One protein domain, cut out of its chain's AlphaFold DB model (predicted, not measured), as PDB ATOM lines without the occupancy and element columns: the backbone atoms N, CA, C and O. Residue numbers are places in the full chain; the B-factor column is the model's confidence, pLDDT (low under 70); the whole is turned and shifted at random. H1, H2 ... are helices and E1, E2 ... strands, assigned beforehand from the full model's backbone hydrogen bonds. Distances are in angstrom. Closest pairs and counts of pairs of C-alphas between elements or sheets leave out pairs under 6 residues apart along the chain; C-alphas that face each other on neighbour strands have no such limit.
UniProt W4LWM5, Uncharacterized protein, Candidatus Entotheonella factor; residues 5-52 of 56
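AT A GLANCE: This is residues 5 to 52 of the 56 residues of an uncharacterized protein of Candidatus Entotheonella factor (UniProt W4LWM5). A ribbon of two longer strands, the hairpin E3 and E4, has helix H1 over one face, and the shorter hairpin E1 and E2 sits at one end of both. The printed part has 48 residues with H1, E1, E2, E3 and E4 in that order, two antiparallel two-stranded sheets, class mixed. It is compact, radius of gyration of the C-alphas 10.6 A, with an elongated outline of 33 by 18 by 17 A.

HOW THE PARTS SIT: E3, residues 38 to 43, and E4, residues 46 to 51, form an antiparallel hairpin at 172 degrees, with N 41 and O 48 2.8 A apart. The closest C-alphas of H1, residues 5 to 15, and E4 are Arg 5 and Gly 46, 6.9 A. In H1 every O i to N i+4 pair is within hydrogen-bond range. E1, residues 16 to 18, and E2, residues 24 to 27, form an antiparallel hairpin at 143 degrees, with N 17 and O 26 2.8 A apart. The closest C-alphas of E2 and E4 are Leu 24 and Phe 51, 6.0 A. E1 and E3 are apart.

IN THESE COORDINATES: H1 spans 15.4 A from C-alpha 5 at (-43.700, -5.377, 97.433). E3 spans 16.7 A; E4 spans 17.3 A, ending at C-alpha 51 at (-49.399, -1.622, 113.962).

THE WHOLE: The C-alphas farthest apart, Gly 31 and Ala 44, are 33.5 A apart. The printed part has no cut, no link is long, and no printed residue is under 70 in pLDDT.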
ATOM      1  N   ARG A   5     -43.907  -6.154  96.206       92.06
ATOM      2  CA  ARG A   5     -43.700  -5.377  97.433       92.06
ATOM      3  C   ARG A   5     -44.086  -3.912  97.237       92.06
ATOM      4  O   ARG A   5     -44.800  -3.363  98.064       92.06
ATOM      5  N   GLU A   6     -43.682  -3.311  96.122       93.94
ATOM      6  CA  GLU A   6     -44.068  -1.939  95.761       93.94
ATOM      7  C   GLU A   6     -45.589  -1.819  95.574       93.94
ATOM      8  O   GLU A   6     -46.196  -0.840  95.998       93.94
ATOM      9  N   LEU A   7     -46.232  -2.837  94.987       95.44
ATOM     10  CA  LEU A   7     -47.694  -2.887  94.893       95.44
ATOM     11  C   LEU A   7     -48.359  -3.014  96.269       95.44
ATOM     12  O   LEU A   7     -49.390  -2.387  96.500       95.44
ATOM     13  N   MET A   8     -47.770  -3.781  97.193       96.50
ATOM     14  CA  MET A   8     -48.273  -3.890  98.564       96.50
ATOM     15  C   MET A   8     -48.157  -2.567  99.328       96.50
ATOM     16  O   MET A   8     -49.085  -2.209 100.045       96.50
ATOM     17  N   GLN A   9     -47.064  -1.822  99.141       94.62
ATOM     18  CA  GLN A   9     -46.890  -0.489  99.732       94.62
ATOM     19  C   GLN A   9     -47.972   0.483  99.251       94.62
ATOM     20  O   GLN A   9     -48.661   1.084 100.070       94.62
ATOM     21  N   ILE A  10     -48.212   0.536  97.939       96.06
ATOM     22  CA  ILE A  10     -49.286   1.359  97.362       96.06
ATOM     23  C   ILE A  10     -50.656   0.930  97.890       96.06
ATOM     24  O   ILE A  10     -51.495   1.774  98.182       96.06
ATOM     25  N   HIS A  11     -50.891  -0.377  98.027       96.69
ATOM     26  CA  HIS A  11     -52.146  -0.892  98.566       96.69
ATOM     27  C   HIS A  11     -52.390  -0.412 100.001       96.69
ATOM     28  O   HIS A  11     -53.477   0.077 100.297       96.69
ATOM     29  N   VAL A  12     -51.391  -0.501 100.885       97.12
ATOM     30  CA  VAL A  12     -51.555  -0.064 102.278       97.12
ATOM     31  C   VAL A  12     -51.657   1.464 102.396       97.12
ATOM     32  O   VAL A  12     -52.471   1.950 103.172       97.12
ATOM     33  N   GLU A  13     -50.926   2.229 101.576       96.94
ATOM     34  CA  GLU A  13     -51.036   3.699 101.480       96.94
ATOM     35  C   GLU A  13     -52.391   4.166 100.925       96.94
ATOM     36  O   GLU A  13     -52.905   5.208 101.329       96.94
ATOM     37  N   ALA A  14     -53.005   3.391 100.029       97.94
ATOM     38  CA  ALA A  14     -54.352   3.673  99.543       97.94
ATOM     39  C   ALA A  14     -55.422   3.431 100.619       97.94
ATOM     40  O   ALA A  14     -56.463   4.078 100.592       97.94
ATOM     41  N   LEU A  15     -55.175   2.516 101.562       97.88
ATOM     42  CA  LEU A  15     -56.127   2.177 102.620       97.88
ATOM     43  C   LEU A  15     -55.972   3.042 103.872       97.88
ATOM     44  O   LEU A  15     -56.975   3.337 104.525       97.88
ATOM     45  N   PHE A  16     -54.747   3.430 104.238       98.44
ATOM     46  CA  PHE A  16     -54.464   4.049 105.531       98.44
ATOM     47  C   PHE A  16     -53.484   5.218 105.439       98.44
ATOM     48  O   PHE A  16     -52.567   5.237 104.621       98.44
ATOM     49  N   THR A  17     -53.666   6.182 106.337       98.06
ATOM     50  CA  THR A  17     -52.680   7.220 106.632       98.06
ATOM     51  C   THR A  17     -51.747   6.762 107.744       98.06
ATOM     52  O   THR A  17     -52.079   5.863 108.528       98.06
ATOM     53  N   TYR A  18     -50.590   7.415 107.825       97.25
ATOM     54  CA  TYR A  18     -49.560   7.095 108.803       97.25
ATOM     55  C   TYR A  18     -49.266   8.272 109.719       97.25
ATOM     56  O   TYR A  18     -49.423   9.430 109.324       97.25
ATOM     57  N   ASP A  19     -48.822   7.968 110.934       95.69
ATOM     58  CA  ASP A  19     -48.183   8.956 111.795       95.69
ATOM     59  C   ASP A  19     -46.735   9.240 111.341       95.69
ATOM     60  O   ASP A  19     -46.226   8.664 110.374       95.69
ATOM     61  N   ALA A  20     -46.047  10.132 112.058       95.75
ATOM     62  CA  ALA A  20     -44.653  10.478 111.771       95.75
ATOM     63  C   ALA A  20     -43.668   9.302 111.950       95.75
ATOM     64  O   ALA A  20     -42.546   9.372 111.453       95.75
ATOM     65  N   MET A  21     -44.071   8.238 112.648       94.56
ATOM     66  CA  MET A  21     -43.275   7.028 112.867       94.56
ATOM     67  C   MET A  21     -43.600   5.919 111.852       94.56
ATOM     68  O   MET A  21     -42.938   4.882 111.840       94.56
ATOM     69  N   GLY A  22     -44.580   6.128 110.967       94.38
ATOM     70  CA  GLY A  22     -45.005   5.145 109.972       94.38
ATOM     71  C   GLY A  22     -46.009   4.108 110.492       94.38
ATOM     72  O   GLY A  22     -46.248   3.103 109.809       94.38
ATOM     73  N   HIS A  23     -46.598   4.318 111.670       97.00
ATOM     74  CA  HIS A  23     -47.682   3.488 112.197       97.00
ATOM     75  C   HIS A  23     -49.018   3.867 111.569       97.00
ATOM     76  O   HIS A  23     -49.205   4.996 111.121       97.00
ATOM     77  N   LEU A  24     -49.977   2.939 111.559       98.12
ATOM     78  CA  LEU A  24     -51.319   3.224 111.057       98.12
ATOM     79  C   LEU A  24     -51.992   4.296 111.929       98.12
ATOM     80  O   LEU A  24     -51.984   4.210 113.162       98.12
ATOM     81  N   TYR A  25     -52.615   5.283 111.288       97.56
ATOM     82  CA  TYR A  25     -53.320   6.367 111.970       97.56
ATOM     83  C   TYR A  25     -54.827   6.326 111.690       97.56
ATOM     84  O   TYR A  25     -55.618   6.012 112.586       97.56
ATOM     85  N   ARG A  26     -55.250   6.565 110.443       98.25
ATOM     86  CA  ARG A  26     -56.668   6.558 110.027       98.25
ATOM     87  C   ARG A  26     -56.868   5.835 108.699       98.25
ATOM     88  O   ARG A  26     -55.911   5.623 107.964       98.25
ATOM     89  N   VAL A  27     -58.113   5.482 108.381       98.31
ATOM     90  CA  VAL A  27     -58.510   5.091 107.017       98.31
ATOM     91  C   VAL A  27     -58.290   6.279 106.075       98.31
ATOM     92  O   VAL A  27     -58.641   7.409 106.419       98.31
ATOM     93  N   ASN A  28     -57.704   6.033 104.904       98.44
ATOM     94  CA  ASN A  28     -57.386   7.049 103.899       98.44
ATOM     95  C   ASN A  28     -58.600   7.376 103.009       98.44
ATOM     96  O   ASN A  28     -58.576   7.250 101.790       98.44
ATOM     97  N   GLU A  29     -59.684   7.794 103.653       96.75
ATOM     98  CA  GLU A  29     -60.913   8.268 103.017       96.75
ATOM     99  C   GLU A  29     -61.302   9.627 103.623       96.75
ATOM    100  O   GLU A  29     -60.896   9.941 104.749       96.75
ATOM    101  N   PRO A  30     -62.096  10.464 102.932       97.19
ATOM    102  CA  PRO A  30     -62.605  11.707 103.505       97.19
ATOM    103  C   PRO A  30     -63.342  11.461 104.831       97.19
ATOM    104  O   PRO A  30     -64.318  10.720 104.885       97.19
ATOM    105  N   GLY A  31     -62.865  12.072 105.919       95.31
ATOM    106  CA  GLY A  31     -63.413  11.844 107.263       95.31
ATOM    107  C   GLY A  31     -63.082  10.473 107.875       95.31
ATOM    108  O   GLY A  31     -63.641  10.137 108.917       95.31
ATOM    109  N   GLY A  32     -62.166   9.711 107.268       94.81
ATOM    110  CA  GLY A  32     -61.927   8.288 107.515       94.81
ATOM    111  C   GLY A  32     -61.801   7.890 108.984       94.81
ATOM    112  O   GLY A  32     -61.247   8.614 109.812       94.81
ATOM    113  N   ALA A  33     -62.330   6.719 109.325       97.38
ATOM    114  CA  ALA A  33     -62.347   6.209 110.690       97.38
ATOM    115  C   ALA A  33     -60.935   5.916 111.242       97.38
ATOM    116  O   ALA A  33     -59.914   6.082 110.569       97.38
ATOM    117  N   VAL A  34     -60.877   5.461 112.493       97.25
ATOM    118  CA  VAL A  34     -59.648   4.930 113.097       97.25
ATOM    119  C   VAL A  34     -59.160   3.726 112.279       97.25
ATOM    120  O   VAL A  34     -59.966   2.887 111.878       97.25
ATOM    121  N   ALA A  35     -57.850   3.630 112.035       98.12
ATOM    122  CA  ALA A  35     -57.281   2.493 111.315       98.12
ATOM    123  C   ALA A  35     -57.478   1.156 112.077       98.12
ATOM    124  O   ALA A  35     -57.707   1.155 113.293       98.12
ATOM    125  N   PRO A  36     -57.362  -0.008 111.411       97.69
ATOM    126  CA  PRO A  36     -57.250  -1.302 112.080       97.69
ATOM    127  C   PRO A  36     -56.042  -1.346 113.019       97.69
ATOM    128  O   PRO A  36     -55.052  -0.655 112.792       97.69
ATOM    129  N   ARG A  37     -56.095  -2.192 114.056       97.88
ATOM    130  CA  ARG A  37     -54.981  -2.344 115.014       97.88
ATOM    131  C   ARG A  37     -53.728  -2.958 114.387       97.88
ATOM    132  O   ARG A  37     -52.622  -2.661 114.824       97.88
ATOM    133  N   PHE A  38     -53.903  -3.814 113.384       97.75
ATOM    134  CA  PHE A  38     -52.820  -4.522 112.717       97.75
ATOM    135  C   PHE A  38     -53.146  -4.731 111.239       97.75
ATOM    136  O   PHE A  38     -54.277  -5.072 110.888       97.75
ATOM    137  N   PHE A  39     -52.137  -4.560 110.394       97.25
ATOM    138  CA  PHE A  39     -52.158  -4.920 108.984       97.25
ATOM    139  C   PHE A  39     -51.059  -5.947 108.713       97.25
ATOM    140  O   PHE A  39     -49.929  -5.767 109.164       97.25
ATOM    141  N   LEU A  40     -51.378  -6.981 107.931       96.75
ATOM    142  CA  LEU A  40     -50.414  -7.943 107.399       96.75
ATOM    143  C   LEU A  40     -50.667  -8.150 105.906       96.75
ATOM    144  O   LEU A  40     -51.637  -8.791 105.508       96.75
ATOM    145  N   GLY A  41     -49.749  -7.651 105.089       95.62
ATOM    146  CA  GLY A  41     -49.669  -7.935 103.666       95.62
ATOM    147  C   GLY A  41     -48.615  -9.004 103.402       95.62
ATOM    148  O   GLY A  41     -47.462  -8.860 103.805       95.62
ATOM    149  N   ARG A  42     -48.979 -10.079 102.699       95.69
ATOM    150  CA  ARG A  42     -48.024 -11.095 102.228       95.69
ATOM    151  C   ARG A  42     -47.949 -11.079 100.712       95.69
ATOM    152  O   ARG A  42     -48.965 -11.044 100.029       95.69
ATOM    153  N   THR A  43     -46.733 -11.149 100.194       94.31
ATOM    154  CA  THR A  43     -46.446 -11.220  98.763       94.31
ATOM    155  C   THR A  43     -45.365 -12.261  98.492       94.31
ATOM    156  O   THR A  43     -44.662 -12.692  99.405       94.31
ATOM    157  N   ALA A  44     -45.170 -12.625  97.221       91.69
ATOM    158  CA  ALA A  44     -44.041 -13.475  96.831       91.69
ATOM    159  C   ALA A  44     -42.665 -12.822  97.095       91.69
ATOM    160  O   ALA A  44     -41.665 -13.526  97.157       91.69
ATOM    161  N   ALA A  45     -42.606 -11.494  97.257       90.56
ATOM    162  CA  ALA A  45     -41.372 -10.748  97.512       90.56
ATOM    163  C   ALA A  45     -41.100 -10.506  99.012       90.56
ATOM    164  O   ALA A  45     -40.095  -9.888  99.354       90.56
ATOM    165  N   GLY A  46     -41.989 -10.956  99.904       90.44
ATOM    166  CA  GLY A  46     -41.875 -10.739 101.346       90.44
ATOM    167  C   GLY A  46     -43.197 -10.350 101.999       90.44
ATOM    168  O   GLY A  46     -44.273 -10.497 101.413       90.44
ATOM    169  N   HIS A  47     -43.113  -9.856 103.229       92.06
ATOM    170  CA  HIS A  47     -44.259  -9.428 104.017       92.06
ATOM    171  C   HIS A  47     -44.100  -7.969 104.459       92.06
ATOM    172  O   HIS A  47     -42.988  -7.502 104.687       92.06
ATOM    173  N   GLU A  48     -45.223  -7.274 104.578       92.44
ATOM    174  CA  GLU A  48     -45.336  -5.921 105.115       92.44
ATOM    175  C   GLU A  48     -46.322  -5.984 106.278       92.44
ATOM    176  O   GLU A  48     -47.408  -6.551 106.146       92.44
ATOM    177  N   TRP A  49     -45.947  -5.438 107.425       94.56
ATOM    178  CA  TRP A  49     -46.810  -5.405 108.597       94.56
ATOM    179  C   TRP A  49     -46.708  -4.059 109.282       94.56
ATOM    180  O   TRP A  49     -45.654  -3.425 109.270       94.56
ATOM    181  N   ARG A  50     -47.827  -3.610 109.848       95.88
ATOM    182  CA  ARG A  50     -47.905  -2.337 110.563       95.88
ATOM    183  C   ARG A  50     -48.879  -2.452 111.719       95.88
ATOM    184  O   ARG A  50     -49.951  -3.041 111.573       95.88
ATOM    185  N   PHE A  51     -48.504  -1.853 112.838       97.81
ATOM    186  CA  PHE A  51     -49.399  -1.622 113.962       97.81
ATOM    187  C   PHE A  51     -49.987  -0.219 113.883       97.81
ATOM    188  O   PHE A  51     -49.437   0.669 113.226       97.81
ATOM    189  N   ARG A  52     -51.129  -0.037 114.537       97.94
ATOM    190  CA  ARG A  52     -51.685   1.290 114.783       97.94
ATOM    191  C   ARG A  52     -50.874   2.004 115.856       97.94
ATOM    192  O   ARG A  52     -50.327   1.356 116.738       97.94
TER     193      ARG A  52